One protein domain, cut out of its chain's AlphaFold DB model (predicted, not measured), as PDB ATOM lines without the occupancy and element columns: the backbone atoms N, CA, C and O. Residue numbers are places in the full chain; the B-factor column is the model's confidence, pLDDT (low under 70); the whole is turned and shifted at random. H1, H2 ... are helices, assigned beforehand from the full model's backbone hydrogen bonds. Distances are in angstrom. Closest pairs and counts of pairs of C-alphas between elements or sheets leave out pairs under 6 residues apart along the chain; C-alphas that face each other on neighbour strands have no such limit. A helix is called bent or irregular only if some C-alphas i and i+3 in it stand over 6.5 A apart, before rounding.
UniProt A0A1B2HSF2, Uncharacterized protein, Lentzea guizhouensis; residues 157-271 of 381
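What this domain is: This is residues 157 to 271 of the 381 residues of an uncharacterized protein of Lentzea guizhouensis (UniProt A0A1B2HSF2). Two long helices, H3 and H4, form a crossed hairpin at the core; H1 and H2 pack at one end of it, H7 and the short H6 sit at the other, and H5 packs across H3. The printed part has 115 residues with seven named helices, H1 to H7 in order, and no named strand, and its class is all helix. It is compact, with a radius of gyration of the C-alphas of 13.1 A, and rounded, spanning 37 by 30 by 22 A.

How they stand to each other: Start at H1, residues 158 to 170, which touches residues 192 to 197 of H3, residues 191 to 207; the closest C-alphas, of Gly 158 and Ala 193, are 4.8 A apart, at a shallow tilt of 34.7 degrees, only just short of steep. Next look at H2, residues 178 to 187, about perpendicular at 75 degrees to H4, residues 217 to 232; it touches residues 226 to 231 of H4, closest at the C-alphas of Pro 178 and Ala 230, 5.1 A. H3 is the hub, touching six helices. H3 and H4 touch as a helical hairpin, opposite ways at a steep tilt of 45 degrees, with the C-alphas of Ala 205 and Ala 221 closest at 4.0 A. H5, residues 236 to 244, touches H3 at a steep tilt of 49 degrees, closest at the C-alphas of Ala 202 and Val 243, 5.6 A. H6, residues 247 to 251, only just touches H3, with 3 pairs of C-alphas within 8 A, the closest being those of Arg 207 and Phe 250, 6.6 A. H7, residues 255 to 265, touches residues 205 to 207 of H3, closest at the C-alphas of Leu 206 and Ala 261, 5.4 A; H1 and H7 are apart. Every O i to N i+4 pair is within hydrogen-bond range in H3, H4, H5, H6 and H7; 8 of 9 are in H1 and 5 of 6 in H2.

Where its parts are: Find C-alpha 158 at (-26.964, -101.285, -0.875); from there H1 runs 18.5 A. H2 runs 12.0 A and is only just irregular: C-alphas 184 and 187 are 6.9 A apart. H3 runs 23.8 A, H4 22.1 A from C-alpha 217 at (-7.398, -114.494, 2.712), H5 12.0 A and H6 6.2 A. H7 runs 15.2 A, ending at C-alpha 265 at (-6.097, -105.474, 15.508).

The domain as a whole: The C-alphas farthest apart, of Gln 157 and Gly 255, are 38.2 A apart. The printed part has no cut and no long link. Mean pLDDT of the printed part is 91.6; look for values under 70 at residues 157 to 159 and 188.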
ATOM      1  N   GLN A 157     -27.507 -98.054  -4.380       62.44
ATOM      2  CA  GLN A 157     -27.993 -99.399  -4.048       62.44
ATOM      3  C   GLN A 157     -27.100-100.052  -2.992       62.44
ATOM      4  O   GLN A 157     -25.885-100.147  -3.175       62.44
ATOM      5  N   GLY A 158     -27.705-100.596  -1.934       58.31
ATOM      6  CA  GLY A 158     -26.964-101.285  -0.875       58.31
ATOM      7  C   GLY A 158     -26.177-102.520  -1.342       58.31
ATOM      8  O   GLY A 158     -25.136-102.816  -0.772       58.31
ATOM      9  N   GLY A 159     -26.624-103.212  -2.399       61.31
ATOM     10  CA  GLY A 159     -25.886-104.336  -2.995       61.31
ATOM     11  C   GLY A 159     -24.686-103.893  -3.836       61.31
ATOM     12  O   GLY A 159     -23.575-104.369  -3.625       61.31
ATOM     13  N   LYS A 160     -24.874-102.921  -4.741       73.19
ATOM     14  CA  LYS A 160     -23.788-102.434  -5.609       73.19
ATOM     15  C   LYS A 160     -22.658-101.760  -4.841       73.19
ATOM     16  O   LYS A 160     -21.516-101.862  -5.263       73.19
ATOM     17  N   ILE A 161     -22.948-101.090  -3.725       81.19
ATOM     18  CA  ILE A 161     -21.884-100.494  -2.906       81.19
ATOM     19  C   ILE A 161     -21.051-101.560  -2.179       81.19
ATOM     20  O   ILE A 161     -19.859-101.356  -1.981       81.19
ATOM     21  N   VAL A 162     -21.642-102.708  -1.826       83.44
ATOM     22  CA  VAL A 162     -20.894-103.849  -1.274       83.44
ATOM     23  C   VAL A 162     -20.009-104.483  -2.350       83.44
ATOM     24  O   VAL A 162     -18.855-104.786  -2.067       83.44
ATOM     25  N   GLU A 163     -20.507-104.624  -3.584       85.44
ATOM     26  CA  GLU A 163     -19.699-105.080  -4.729       85.44
ATOM     27  C   GLU A 163     -18.538-104.111  -5.003       85.44
ATOM     28  O   GLU A 163     -17.386-104.523  -5.026       85.44
ATOM     29  N   ALA A 164     -18.815-102.804  -5.082       88.38
ATOM     30  CA  ALA A 164     -17.790-101.777  -5.276       88.38
ATOM     31  C   ALA A 164     -16.763-101.747  -4.131       88.38
ATOM     32  O   ALA A 164     -15.581-101.493  -4.358       88.38
ATOM     33  N   TYR A 165     -17.203-102.017  -2.898       92.56
ATOM     34  CA  TYR A 165     -16.318-102.188  -1.749       92.56
ATOM     35  C   TYR A 165     -15.391-103.393  -1.932       92.56
ATOM     36  O   TYR A 165     -14.186-103.275  -1.699       92.56
ATOM     37  N   LEU A 166     -15.928-104.541  -2.355       92.75
ATOM     38  CA  LEU A 166     -15.140-105.743  -2.629       92.75
ATOM     39  C   LEU A 166     -14.150-105.507  -3.768       92.75
ATOM     40  O   LEU A 166     -12.982-105.846  -3.618       92.75
ATOM     41  N   ASP A 167     -14.586-104.895  -4.866       92.50
ATOM     42  CA  ASP A 167     -13.730-104.578  -6.010       92.50
ATOM     43  C   ASP A 167     -12.575-103.667  -5.592       92.50
ATOM     44  O   ASP A 167     -11.417-103.988  -5.838       92.50
ATOM     45  N   TYR A 168     -12.866-102.586  -4.863       94.50
ATOM     46  CA  TYR A 168     -11.845-101.663  -4.375       94.50
ATOM     47  C   TYR A 168     -10.869-102.322  -3.387       94.50
ATOM     48  O   TYR A 168      -9.657-102.143  -3.496       94.50
ATOM     49  N   THR A 169     -11.372-103.085  -2.411       95.50
ATOM     50  CA  THR A 169     -10.522-103.695  -1.373       95.50
ATOM     51  C   THR A 169      -9.735-104.905  -1.868       95.50
ATOM     52  O   THR A 169      -8.666-105.195  -1.326       95.50
ATOM     53  N   CYS A 170     -10.207-105.587  -2.912       95.56
ATOM     54  CA  CYS A 170      -9.495-106.685  -3.564       95.56
ATOM     55  C   CYS A 170      -8.623-106.233  -4.745       95.56
ATOM     56  O   CYS A 170      -7.865-107.053  -5.257       95.56
ATOM     57  N   ASP A 171      -8.686-104.966  -5.171       94.56
ATOM     58  CA  ASP A 171      -7.880-104.469  -6.289       94.56
ATOM     59  C   ASP A 171      -6.373-104.649  -5.996       94.56
ATOM     60  O   ASP A 171      -5.905-104.252  -4.921       94.56
ATOM     61  N   PRO A 172      -5.570-105.231  -6.904       91.88
ATOM     62  CA  PRO A 172      -4.122-105.361  -6.710       91.88
ATOM     63  C   PRO A 172      -3.405-104.026  -6.453       91.88
ATOM     64  O   PRO A 172      -2.366-104.001  -5.799       91.88
ATOM     65  N   SER A 173      -3.977-102.920  -6.926       92.94
ATOM     66  CA  SER A 173      -3.499-101.543  -6.776       92.94
ATOM     67  C   SER A 173      -4.126-100.822  -5.576       92.94
ATOM     68  O   SER A 173      -4.097 -99.592  -5.519       92.94
ATOM     69  N   PHE A 174      -4.722-101.552  -4.628       93.19
ATOM     70  CA  PHE A 174      -5.325-100.981  -3.425       93.19
ATOM     71  C   PHE A 174      -4.339-100.070  -2.683       93.19
ATOM     72  O   PHE A 174      -3.283-100.503  -2.219       93.19
ATOM     73  N   VAL A 175      -4.727 -98.804  -2.523       93.38
ATOM     74  CA  VAL A 175      -4.009 -97.834  -1.695       93.38
ATOM     75  C   VAL A 175      -4.875 -97.497  -0.479       93.38
ATOM     76  O   VAL A 175      -5.982 -96.977  -0.659       93.38
ATOM     77  N   PRO A 176      -4.395 -97.748   0.752       92.06
ATOM     78  CA  PRO A 176      -5.156 -97.526   1.976       92.06
ATOM     79  C   PRO A 176      -5.227 -96.034   2.325       92.06
ATOM     80  O   PRO A 176      -4.490 -95.555   3.183       92.06
ATOM     81  N   VAL A 177      -6.103 -95.278   1.659       94.31
ATOM     82  CA  VAL A 177      -6.340 -93.853   1.955       94.31
ATOM     83  C   VAL A 177      -7.601 -93.722   2.822       94.31
ATOM     84  O   VAL A 177      -8.704 -93.807   2.275       94.31
ATOM     85  N   PRO A 178      -7.490 -93.484   4.150       92.69
ATOM     86  CA  PRO A 178      -8.639 -93.522   5.064       92.69
ATOM     87  C   PRO A 178      -9.774 -92.584   4.658       92.69
ATOM     88  O   PRO A 178     -10.930 -92.994   4.634       92.69
ATOM     89  N   LEU A 179      -9.441 -91.357   4.240       87.94
ATOM     90  CA  LEU A 179     -10.438 -90.379   3.807       87.94
ATOM     91  C   LEU A 179     -11.240 -90.873   2.595       87.94
ATOM     92  O   LEU A 179     -12.459 -90.743   2.585       87.94
ATOM     93  N   HIS A 180     -10.581 -91.483   1.603       90.00
ATOM     94  CA  HIS A 180     -11.269 -92.035   0.433       90.00
ATOM     95  C   HIS A 180     -12.198 -93.191   0.828       90.00
ATOM     96  O   HIS A 180     -13.348 -93.238   0.391       90.00
ATOM     97  N   ILE A 181     -11.724 -94.087   1.700       93.56
ATOM     98  CA  ILE A 181     -12.517 -95.205   2.228       93.56
ATOM     99  C   ILE A 181     -13.777 -94.683   2.932       93.56
ATOM    100  O   ILE A 181     -14.884 -95.147   2.654       93.56
ATOM    101  N   GLN A 182     -13.622 -93.684   3.803       90.06
ATOM    102  CA  GLN A 182     -14.721 -93.069   4.548       90.06
ATOM    103  C   GLN A 182     -15.729 -92.387   3.617       90.06
ATOM    104  O   GLN A 182     -16.931 -92.626   3.732       90.06
ATOM    105  N   THR A 183     -15.275 -91.567   2.665       80.50
ATOM    106  CA  THR A 183     -16.187 -90.839   1.771       80.50
ATOM    107  C   THR A 183     -16.970 -91.769   0.852       80.50
ATOM    108  O   THR A 183     -18.155 -91.538   0.619       80.50
ATOM    109  N   THR A 184     -16.326 -92.825   0.348       84.50
ATOM    110  CA  THR A 184     -16.916 -93.719  -0.656       84.50
ATOM    111  C   THR A 184     -17.806 -94.780  -0.016       84.50
ATOM    112  O   THR A 184     -18.886 -95.059  -0.531       84.50
ATOM    113  N   PHE A 185     -17.387 -95.357   1.116       90.00
ATOM    114  CA  PHE A 185     -18.028 -96.545   1.691       90.00
ATOM    115  C   PHE A 185     -18.713 -96.309   3.046       90.00
ATOM    116  O   PHE A 185     -19.316 -97.240   3.581       90.00
ATOM    117  N   PHE A 186     -18.658 -95.086   3.595       86.94
ATOM    118  CA  PHE A 186     -19.243 -94.771   4.904       86.94
ATOM    119  C   PHE A 186     -20.170 -93.545   4.906       86.94
ATOM    120  O   PHE A 186     -21.344 -93.674   5.246       86.94
ATOM    121  N   ALA A 187     -19.664 -92.361   4.539       77.12
ATOM    122  CA  ALA A 187     -20.337 -91.076   4.769       77.12
ATOM    123  C   ALA A 187     -21.622 -90.884   3.945       77.12
ATOM    124  O   ALA A 187     -22.569 -90.252   4.407       77.12
ATOM    125  N   HIS A 188     -21.665 -91.442   2.734       69.19
ATOM    126  CA  HIS A 188     -22.783 -91.295   1.791       69.19
ATOM    127  C   HIS A 188     -23.387 -92.647   1.396       69.19
ATOM    128  O   HIS A 188     -23.859 -92.848   0.275       69.19
ATOM    129  N   VAL A 189     -23.341 -93.599   2.331       74.00
ATOM    130  CA  VAL A 189     -23.834 -94.962   2.149       74.00
ATOM    131  C   VAL A 189     -25.006 -95.217   3.088       74.00
ATOM    132  O   VAL A 189     -24.956 -94.878   4.269       74.00
ATOM    133  N   ARG A 190     -26.049 -95.863   2.553       71.06
ATOM    134  CA  ARG A 190     -27.210 -96.386   3.289       71.06
ATOM    135  C   ARG A 190     -26.797 -97.039   4.613       71.06
ATOM    136  O   ARG A 190     -25.881 -97.861   4.617       71.06
ATOM    137  N   THR A 191     -27.491 -96.750   5.718       74.62
ATOM    138  CA  THR A 191     -27.169 -97.297   7.055       74.62
ATOM    139  C   THR A 191     -27.081 -98.822   7.041       74.62
ATOM    140  O   THR A 191     -26.160 -99.412   7.615       74.62
ATOM    141  N   SER A 192     -28.014 -99.463   6.335       72.69
ATOM    142  CA  SER A 192     -28.043-100.907   6.107       72.69
ATOM    143  C   SER A 192     -26.772-101.414   5.407       72.69
ATOM    144  O   SER A 192     -26.106-102.329   5.896       72.69
ATOM    145  N   ALA A 193     -26.377-100.780   4.303       80.56
ATOM    146  CA  ALA A 193     -25.190-101.137   3.532       80.56
ATOM    147  C   ALA A 193     -23.888-100.834   4.283       80.56
ATOM    148  O   ALA A 193     -23.004-101.681   4.329       80.56
ATOM    149  N   ARG A 194     -23.803 -99.692   4.967       87.19
ATOM    150  CA  ARG A 194     -22.693 -99.318   5.851       87.19
ATOM    151  C   ARG A 194     -22.484-100.356   6.950       87.19
ATOM    152  O   ARG A 194     -21.367-100.820   7.176       87.19
ATOM    153  N   THR A 195     -23.572-100.785   7.588       87.62
ATOM    154  CA  THR A 195     -23.550-101.856   8.591       87.62
ATOM    155  C   THR A 195     -23.096-103.178   7.974       87.62
ATOM    156  O   THR A 195     -22.305-103.899   8.581       87.62
ATOM    157  N   ASN A 196     -23.553-103.505   6.763       87.19
ATOM    158  CA  ASN A 196     -23.155-104.726   6.062       87.19
ATOM    159  C   ASN A 196     -21.676-104.723   5.661       87.19
ATOM    160  O   ASN A 196     -21.001-105.720   5.906       87.19
ATOM    161  N   ILE A 197     -21.154-103.614   5.131       94.19
ATOM    162  CA  ILE A 197     -19.730-103.449   4.806       94.19
ATOM    163  C   ILE A 197     -18.892-103.547   6.083       94.19
ATOM    164  O   ILE A 197     -17.920-104.294   6.119       94.19
ATOM    165  N   THR A 198     -19.308-102.889   7.169       96.75
ATOM    166  CA  THR A 198     -18.610-102.980   8.464       96.75
ATOM    167  C   THR A 198     -18.595-104.422   8.986       96.75
ATOM    168  O   THR A 198     -17.560-104.914   9.430       96.75
ATOM    169  N   LYS A 199     -19.722-105.146   8.885       94.75
ATOM    170  CA  LYS A 199     -19.817-106.578   9.236       94.75
ATOM    171  C   LYS A 199     -18.916-107.444   8.368       94.75
ATOM    172  O   LYS A 199     -18.323-108.390   8.880       94.75
ATOM    173  N   LEU A 200     -18.834-107.150   7.076       95.38
ATOM    174  CA  LEU A 200     -17.972-107.858   6.143       95.38
ATOM    175  C   LEU A 200     -16.500-107.640   6.514       95.38
ATOM    176  O   LEU A 200     -15.800-108.613   6.783       95.38
ATOM    177  N   ALA A 201     -16.071-106.385   6.663       97.62
ATOM    178  CA  ALA A 201     -14.720-106.035   7.091       97.62
ATOM    179  C   ALA A 201     -14.349-106.702   8.431       97.62
ATOM    180  O   ALA A 201     -13.299-107.328   8.533       97.62
ATOM    181  N   ALA A 202     -15.239-106.680   9.432       98.00
ATOM    182  CA  ALA A 202     -15.019-107.347  10.719       98.00
ATOM    183  C   ALA A 202     -14.867-108.868  10.595       98.00
ATOM    184  O   ALA A 202     -13.971-109.451  11.206       98.00
ATOM    185  N   LYS A 203     -15.708-109.521   9.781       96.81
ATOM    186  CA  LYS A 203     -15.601-110.963   9.526       96.81
ATOM    187  C   LYS A 203     -14.249-111.318   8.920       96.81
ATOM    188  O   LYS A 203     -13.605-112.236   9.417       96.81
ATOM    189  N   HIS A 204     -13.820-110.613   7.875       97.31
ATOM    190  CA  HIS A 204     -12.562-110.926   7.199       97.31
ATOM    191  C   HIS A 204     -11.345-110.567   8.054       97.31
ATOM    192  O   HIS A 204     -10.470-111.413   8.212       97.31
ATOM    193  N   ALA A 205     -11.331-109.391   8.691       97.81
ATOM    194  CA  ALA A 205     -10.228-108.956   9.548       97.81
ATOM    195  C   ALA A 205      -9.958-109.918  10.717       97.81
ATOM    196  O   ALA A 205      -8.802-110.115  11.089       97.81
ATOM    197  N   LEU A 206     -11.002-110.533  11.285       96.75
ATOM    198  CA  LEU A 206     -10.862-111.466  12.408       96.75
ATOM    199  C   LEU A 206     -10.674-112.924  11.988       96.75
ATOM    200  O   LEU A 206      -9.985-113.658  12.685       96.75
ATOM    201  N   ARG A 207     -11.333-113.368  10.912       95.50
ATOM    202  CA  ARG A 207     -11.501-114.801  10.607       95.50
ATOM    203  C   ARG A 207     -10.786-115.260   9.342       95.50
ATOM    204  O   ARG A 207     -10.881-116.440   9.027       95.50
ATOM    205  N   GLU A 208     -10.140-114.349   8.613       94.75
ATOM    206  CA  GLU A 208      -9.358-114.663   7.406       94.75
ATOM    207  C   GLU A 208     -10.166-115.491   6.393       94.75
ATOM    208  O   GLU A 208      -9.721-116.513   5.873       94.75
ATOM    209  N   LEU A 209     -11.412-115.070   6.146       92.19
ATOM    210  CA  LEU A 209     -12.296-115.745   5.195       92.19
ATOM    211  C   LEU A 209     -11.854-115.460   3.756       92.19
ATOM    212  O   LEU A 209     -11.425-114.348   3.443       92.19
ATOM    213  N   ASN A 210     -12.025-116.449   2.880       90.88
ATOM    214  CA  ASN A 210     -11.734-116.326   1.454       90.88
ATOM    215  C   ASN A 210     -12.699-115.315   0.788       90.88
ATOM    216  O   ASN A 210     -13.910-115.531   0.863       90.88
ATOM    217  N   PRO A 211     -12.204-114.239   0.146       90.12
ATOM    218  CA  PRO A 211     -13.022-113.297  -0.617       90.12
ATOM    219  C   PRO A 211     -13.308-113.838  -2.029       90.12
ATOM    220  O   PRO A 211     -12.943-113.220  -3.027       90.12
ATOM    221  N   ASP A 212     -13.897-115.032  -2.120       88.38
ATOM    222  CA  ASP A 212     -14.268-115.700  -3.379       88.38
ATOM    223  C   ASP A 212     -13.126-115.821  -4.408       88.38
ATOM    224  O   ASP A 212     -13.322-115.718  -5.617       88.38
ATOM    225  N   GLY A 213     -11.900-116.033  -3.929       89.38
ATOM    226  CA  GLY A 213     -10.707-116.193  -4.761       89.38
ATOM    227  C   GLY A 213     -10.142-114.893  -5.335       89.38
ATOM    228  O   GLY A 213      -9.163-114.954  -6.073       89.38
ATOM    229  N   ARG A 214     -10.708-113.726  -4.990       90.81
ATOM    230  CA  ARG A 214     -10.247-112.416  -5.488       90.81
ATOM    231  C   ARG A 214      -8.866-112.023  -4.950       90.81
ATOM    232  O   ARG A 214      -8.107-111.364  -5.651       90.81
ATOM    233  N   LEU A 215      -8.548-112.417  -3.715       93.94
ATOM    234  CA  LEU A 215      -7.294-112.096  -3.028       93.94
ATOM    235  C   LEU A 215      -6.965-113.176  -1.976       93.94
ATOM    236  O   LEU A 215      -7.894-113.782  -1.431       93.94
ATOM    237  N   PRO A 216      -5.683-113.432  -1.640       96.00
ATOM    238  CA  PRO A 216      -5.335-114.286  -0.507       96.00
ATOM    239  C   PRO A 216      -6.010-113.834   0.796       96.00
ATOM    240  O   PRO A 216      -6.046-112.650   1.121       96.00
ATOM    241  N   ALA A 217      -6.524-114.790   1.574       95.81
ATOM    242  CA  ALA A 217      -7.398-114.494   2.712       95.81
ATOM    243  C   ALA A 217      -6.710-113.687   3.832       95.81
ATOM    244  O   ALA A 217      -7.337-112.822   4.440       95.81
ATOM    245  N   ILE A 218      -5.418-113.942   4.071       95.19
ATOM    246  CA  ILE A 218      -4.604-113.205   5.051       95.19
ATOM    247  C   ILE A 218      -4.422-111.750   4.602       95.19
ATOM    248  O   ILE A 218      -4.682-110.834   5.377       95.19
ATOM    249  N   GLU A 219      -4.059-111.536   3.336       95.56
ATOM    250  CA  GLU A 219      -3.876-110.192   2.778       95.56
ATOM    251  C   GLU A 219      -5.192-109.402   2.800       95.56
ATOM    252  O   GLU A 219      -5.232-108.236   3.194       95.56
ATOM    253  N   TYR A 220      -6.304-110.053   2.451       97.12
ATOM    254  CA  TYR A 220      -7.617-109.420   2.509       97.12
ATOM    255  C   TYR A 220      -8.050-109.072   3.938       97.12
ATOM    256  O   TYR A 220      -8.701-108.047   4.165       97.12
ATOM    257  N   ALA A 221      -7.672-109.892   4.920       97.44
ATOM    258  CA  ALA A 221      -7.917-109.599   6.321       97.44
ATOM    259  C   ALA A 221      -7.153-108.344   6.776       97.44
ATOM    260  O   ALA A 221      -7.749-107.493   7.438       97.44
ATOM    261  N   ASP A 222      -5.893-108.173   6.361       96.12
ATOM    262  CA  ASP A 222      -5.094-106.974   6.664       96.12
ATOM    263  C   ASP A 222      -5.741-105.709   6.076       96.12
ATOM    264  O   ASP A 222      -5.944-104.720   6.785       96.12
ATOM    265  N   ARG A 223      -6.177-105.760   4.809       97.19
ATOM    266  CA  ARG A 223      -6.909-104.651   4.167       97.19
ATOM    267  C   ARG A 223      -8.243-104.362   4.858       97.19
ATOM    268  O   ARG A 223      -8.610-103.204   5.051       97.19
ATOM    269  N   SER A 224      -8.949-105.401   5.296       98.00
ATOM    270  CA  SER A 224     -10.204-105.257   6.041       98.00
ATOM    271  C   SER A 224      -9.999-104.579   7.400       98.00
ATOM    272  O   SER A 224     -10.847-103.797   7.827       98.00
ATOM    273  N   ALA A 225      -8.871-104.813   8.076       98.00
ATOM    274  CA  ALA A 225      -8.548-104.113   9.318       98.00
ATOM    275  C   ALA A 225      -8.270-102.620   9.105       98.00
ATOM    276  O   ALA A 225      -8.710-101.807   9.919       98.00
ATOM    277  N   VAL A 226      -7.627-102.247   7.993       97.38
ATOM    278  CA  VAL A 226      -7.471-100.836   7.600       97.38
ATOM    279  C   VAL A 226      -8.833-100.166   7.417       97.38
ATOM    280  O   VAL A 226      -9.049 -99.060   7.912       97.38
ATOM    281  N   VAL A 227      -9.774-100.841   6.748       97.62
ATOM    282  CA  VAL A 227     -11.143-100.332   6.572       97.62
ATOM    283  C   VAL A 227     -11.831-100.132   7.922       97.62
ATOM    284  O   VAL A 227     -12.433 -99.083   8.140       97.62
ATOM    285  N   LEU A 228     -11.729-101.097   8.845       98.06
ATOM    286  CA  LEU A 228     -12.316-100.962  10.185       98.06
ATOM    287  C   LEU A 228     -11.728 -99.783  10.955       98.06
ATOM    288  O   LEU A 228     -12.489 -99.043  11.573       98.06
ATOM    289  N   ALA A 229     -10.409 -99.585  10.893       97.56
ATOM    290  CA  ALA A 229      -9.760 -98.445  11.529       97.56
ATOM    291  C   ALA A 229     -10.291 -97.122  10.954       97.56
ATOM    292  O   ALA A 229     -10.704 -96.249  11.716       97.56
ATOM    293  N   ALA A 230     -10.393 -97.015   9.623       97.12
ATOM    294  CA  ALA A 230     -10.959 -95.843   8.959       97.12
ATOM    295  C   ALA A 230     -12.435 -95.615   9.335       97.12
ATOM    296  O   ALA A 230     -12.851 -94.481   9.554       97.12
ATOM    297  N   PHE A 231     -13.249 -96.666   9.446       97.12
ATOM    298  CA  PHE A 231     -14.651 -96.533   9.857       97.12
ATOM    299  C   PHE A 231     -14.793 -96.160  11.336       97.12
ATOM    300  O   PHE A 231     -15.684 -95.391  11.691       97.12
ATOM    301  N   ALA A 232     -13.896 -96.644  12.196       97.00
ATOM    302  CA  ALA A 232     -13.915 -96.369  13.628       97.00
ATOM    303  C   ALA A 232     -13.548 -94.916  13.977       97.00
ATOM    304  O   ALA A 232     -13.797 -94.490  15.106       97.00
ATOM    305  N   GLU A 233     -12.962 -94.161  13.041       95.56
ATOM    306  CA  GLU A 233     -12.788 -92.703  13.148       95.56
ATOM    307  C   GLU A 233     -14.108 -91.938  12.947       95.56
ATOM    308  O   GLU A 233     -14.257 -90.839  13.476       95.56
ATOM    309  N   GLN A 234     -15.064 -92.509  12.206       92.31
ATOM    310  CA  GLN A 234     -16.359 -91.885  11.901       92.31
ATOM    311  C   GLN A 234     -17.468 -92.352  12.854       92.31
ATOM    312  O   GLN A 234     -18.266 -91.544  13.323       92.31
ATOM    313  N   ASP A 235     -17.522 -93.652  13.154       95.25
ATOM    314  CA  ASP A 235     -18.530 -94.258  14.031       95.25
ATOM    315  C   ASP A 235     -17.920 -95.429  14.810       95.25
ATOM    316  O   ASP A 235     -17.964 -96.603  14.420       95.25
ATOM    317  N   ARG A 236     -17.293 -95.087  15.937       95.75
ATOM    318  CA  ARG A 236     -16.590 -96.063  16.771       95.75
ATOM    319  C   ARG A 236     -17.537 -97.067  17.428       95.75
ATOM    320  O   ARG A 236     -17.152 -98.220  17.614       95.75
ATOM    321  N   GLU A 237     -18.767 -96.667  17.755       96.31
ATOM    322  CA  GLU A 237     -19.754 -97.557  18.378       96.31
ATOM    323  C   GLU A 237     -20.272 -98.616  17.403       96.31
ATOM    324  O   GLU A 237     -20.379 -99.791  17.775       96.31
ATOM    325  N   LEU A 238     -20.515 -98.249  16.139       94.62
ATOM    326  CA  LEU A 238     -20.868 -99.215  15.102       94.62
ATOM    327  C   LEU A 238     -19.768-100.270  14.940       94.62
ATOM    328  O   LEU A 238     -20.063-101.466  15.004       94.62
ATOM    329  N   VAL A 239     -18.507 -99.854  14.788       98.06
ATOM    330  CA  VAL A 239     -17.382-100.796  14.649       98.06
ATOM    331  C   VAL A 239     -17.247-101.678  15.890       98.06
ATOM    332  O   VAL A 239     -17.168-102.900  15.754       98.06
ATOM    333  N   ARG A 240     -17.310-101.095  17.094       97.44
ATOM    334  CA  ARG A 240     -17.260-101.833  18.366       97.44
ATOM    335  C   ARG A 240     -18.341-102.908  18.447       97.44
ATOM    336  O   ARG A 240     -18.030-104.061  18.733       97.44
ATOM    337  N   SER A 241     -19.596-102.557  18.163       96.56
ATOM    338  CA  SER A 241     -20.715-103.506  18.233       96.56
ATOM    339  C   SER A 241     -20.575-104.657  17.228       96.56
ATOM    340  O   SER A 241     -20.827-105.818  17.557       96.56
ATOM    341  N   VAL A 242     -20.120-104.355  16.010       96.50
ATOM    342  CA  VAL A 242     -19.951-105.336  14.936       96.50
ATOM    343  C   VAL A 242     -18.774-106.278  15.202       96.50
ATOM    344  O   VAL A 242     -18.901-107.482  14.965       96.50
ATOM    345  N   VAL A 243     -17.654-105.754  15.706       97.69
ATOM    346  CA  VAL A 243     -16.487-106.552  16.109       97.69
ATOM    347  C   VAL A 243     -16.845-107.442  17.295       97.69
ATOM    348  O   VAL A 243     -16.626-108.647  17.220       97.69
ATOM    349  N   ALA A 244     -17.495-106.903  18.332       96.00
ATOM    350  CA  ALA A 244     -17.935-107.682  19.491       96.00
ATOM    351  C   ALA A 244     -18.838-108.868  19.100       96.00
ATOM    352  O   ALA A 244     -18.701-109.962  19.649       96.00
ATOM    353  N   ALA A 245     -19.701-108.693  18.092       94.44
ATOM    354  CA  ALA A 245     -20.557-109.757  17.568       94.44
ATOM    355  C   ALA A 245     -19.792-110.921  16.898       94.44
ATOM    356  O   ALA A 245     -20.395-111.948  16.589       94.44
ATOM    357  N   GLN A 246     -18.484-110.791  16.647       95.19
ATOM    358  CA  GLN A 246     -17.651-111.870  16.108       95.19
ATOM    359  C   GLN A 246     -16.978-112.736  17.187       95.19
ATOM    360  O   GLN A 246     -16.344-113.727  16.819       95.19
ATOM    361  N   ARG A 247     -17.143-112.436  18.488       94.62
ATOM    362  CA  ARG A 247     -16.471-113.133  19.607       94.62
ATOM    363  C   ARG A 247     -16.540-114.656  19.505       94.62
ATOM    364  O   ARG A 247     -15.505-115.315  19.471       94.62
ATOM    365  N   ASP A 248     -17.743-115.211  19.402       92.88
ATOM    366  CA  ASP A 248     -17.953-116.665  19.391       92.88
ATOM    367  C   ASP A 248     -17.305-117.346  18.182       92.88
ATOM    368  O   ASP A 248     -16.886-118.500  18.250       92.88
ATOM    369  N   HIS A 249     -17.237-116.651  17.045       93.88
ATOM    370  CA  HIS A 249     -16.539-117.159  15.869       93.88
ATOM    371  C   HIS A 249     -15.028-117.082  16.054       93.88
ATOM    372  O   HIS A 249     -14.339-118.035  15.707       93.88
ATOM    373  N   PHE A 250     -14.534-115.980  16.618       95.00
ATOM    374  CA  PHE A 250     -13.120-115.764  16.893       95.00
ATOM    375  C   PHE A 250     -12.552-116.806  17.867       95.00
ATOM    376  O   PHE A 250     -11.489-117.370  17.618       95.00
ATOM    377  N   GLN A 251     -13.290-117.146  18.927       92.81
ATOM    378  CA  GLN A 251     -12.892-118.167  19.906       92.81
ATOM    379  C   GLN A 251     -12.722-119.572  19.305       92.81
ATOM    380  O   GLN A 251     -11.980-120.381  19.852       92.81
ATOM    381  N   ARG A 252     -13.401-119.870  18.190       92.88
ATOM    382  CA  ARG A 252     -13.353-121.179  17.511       92.88
ATOM    383  C   ARG A 252     -12.290-121.266  16.415       92.88
ATOM    384  O   ARG A 252     -12.170-122.316  15.789       92.88
ATOM    385  N   LEU A 253     -11.587-120.171  16.131       94.31
ATOM    386  CA  LEU A 253     -10.482-120.180  15.177       94.31
ATOM    387  C   LEU A 253      -9.302-120.980  15.732       94.31
ATOM    388  O   LEU A 253      -9.171-121.155  16.942       94.31
ATOM    389  N   ASP A 254      -8.424-121.436  14.841       94.25
ATOM    390  CA  ASP A 254      -7.143-121.983  15.270       94.25
ATOM    391  C   ASP A 254      -6.269-120.898  15.925       94.25
ATOM    392  O   ASP A 254      -6.403-119.700  15.652       94.25
ATOM    393  N   GLY A 255      -5.355-121.324  16.799       93.50
ATOM    394  CA  GLY A 255      -4.513-120.402  17.560       93.50
ATOM    395  C   GLY A 255      -3.625-119.510  16.683       93.50
ATOM    396  O   GLY A 255      -3.356-118.368  17.048       93.50
ATOM    397  N   ALA A 256      -3.211-119.973  15.499       92.44
ATOM    398  CA  ALA A 256      -2.383-119.172  14.602       92.44
ATOM    399  C   ALA A 256      -3.188-118.026  13.966       92.44
ATOM    400  O   ALA A 256      -2.692-116.902  13.878       92.44
ATOM    401  N   ALA A 257      -4.437-118.278  13.567       94.94
ATOM    402  CA  ALA A 257      -5.364-117.252  13.099       94.94
ATOM    403  C   ALA A 257      -5.707-116.246  14.213       94.94
ATOM    404  O   ALA A 257      -5.734-115.040  13.963       94.94
ATOM    405  N   GLN A 258      -5.883-116.712  15.456       96.31
ATOM    406  CA  GLN A 258      -6.101-115.832  16.613       96.31
ATOM    407  C   GLN A 258      -4.909-114.897  16.861       96.31
ATOM    408  O   GLN A 258      -5.101-113.697  17.063       96.31
ATOM    409  N   LEU A 259      -3.679-115.415  16.780       95.19
ATOM    410  CA  LEU A 259      -2.462-114.613  16.919       95.19
ATOM    411  C   LEU A 259      -2.285-113.615  15.765       95.19
ATOM    412  O   LEU A 259      -1.923-112.466  16.010       95.19
ATOM    413  N   ARG A 260      -2.586-113.993  14.515       96.25
ATOM    414  CA  ARG A 260      -2.549-113.045  13.383       96.25
ATOM    415  C   ARG A 260      -3.580-111.927  13.533       96.25
ATOM    416  O   ARG A 260      -3.259-110.768  13.290       96.25
ATOM    417  N   ALA A 261      -4.791-112.242  13.989       96.81
ATOM    418  CA  ALA A 261      -5.798-111.228  14.286       96.81
ATOM    419  C   ALA A 261      -5.369-110.295  15.434       96.81
ATOM    420  O   ALA A 261      -5.589-109.088  15.341       96.81
ATOM    421  N   LEU A 262      -4.714-110.826  16.477       95.69
ATOM    422  CA  LEU A 262      -4.111-110.025  17.550       95.69
ATOM    423  C   LEU A 262      -3.064-109.050  16.996       95.69
ATOM    424  O   LEU A 262      -3.103-107.872  17.332       95.69
ATOM    425  N   VAL A 263      -2.165-109.510  16.123       95.38
ATOM    426  CA  VAL A 263      -1.165-108.644  15.471       95.38
ATOM    427  C   VAL A 263      -1.838-107.533  14.664       95.38
ATOM    428  O   VAL A 263      -1.437-106.373  14.733       95.38
ATOM    429  N   ARG A 264      -2.882-107.886  13.914       95.62
ATOM    430  CA  ARG A 264      -3.598-106.991  13.001       95.62
ATOM    431  C   ARG A 264      -4.445-105.935  13.718       95.62
ATOM    432  O   ARG A 264      -4.560-104.813  13.235       95.62
ATOM    433  N   LEU A 265      -5.083-106.297  14.833       96.62
ATOM    434  CA  LEU A 265      -6.097-105.474  15.508       96.62
ATOM    435  C   LEU A 265      -5.728-105.081  16.945       96.62
ATOM    436  O   LEU A 265      -6.471-104.329  17.567       96.62
ATOM    437  N   GLY A 266      -4.588-105.526  17.476       94.50
ATOM    438  CA  GLY A 266      -4.183-105.315  18.872       94.50
ATOM    439  C   GLY A 266      -3.950-103.854  19.275       94.50
ATOM    440  O   GLY A 266      -3.819-103.555  20.463       94.50
ATOM    441  N   ASP A 267      -3.931-102.930  18.317       92.38
ATOM    442  CA  ASP A 267      -3.891-101.478  18.557       92.38
ATOM    443  C   ASP A 267      -5.255-100.867  18.836       92.38
ATOM    444  O   ASP A 267      -5.360 -99.727  19.284       92.38
ATOM    445  N   GLN A 268      -6.307-101.604  18.505       95.31
ATOM    446  CA  GLN A 268      -7.651-101.083  18.433       95.31
ATOM    447  C   GLN A 268      -8.386-101.424  19.726       95.31
ATOM    448  O   GLN A 268      -8.533-102.593  20.081       95.31
ATOM    449  N   ASP A 269      -8.877-100.411  20.437       94.06
ATOM    450  CA  ASP A 269      -9.680-100.595  21.657       94.06
ATOM    451  C   ASP A 269     -10.883-101.535  21.430       94.06
ATOM    452  O   ASP A 269     -11.132-102.427  22.236       94.06
ATOM    453  N   TYR A 270     -11.554-101.423  20.282       95.56
ATOM    454  CA  TYR A 270     -12.722-102.214  19.916       95.56
ATOM    455  C   TYR A 270     -12.410-103.706  19.747       95.56
ATOM    456  O   TYR A 270     -13.316-104.532  19.847       95.56
ATOM    457  N   PHE A 271     -11.146-104.074  19.502       97.06
ATOM    458  CA  PHE A 271     -10.712-105.470  19.551       97.06
ATOM    459  C   PHE A 271     -10.674-105.959  20.999       97.06
ATOM    460  O   PHE A 271     -11.234-107.007  21.310       97.06
TER     461      PHE A 271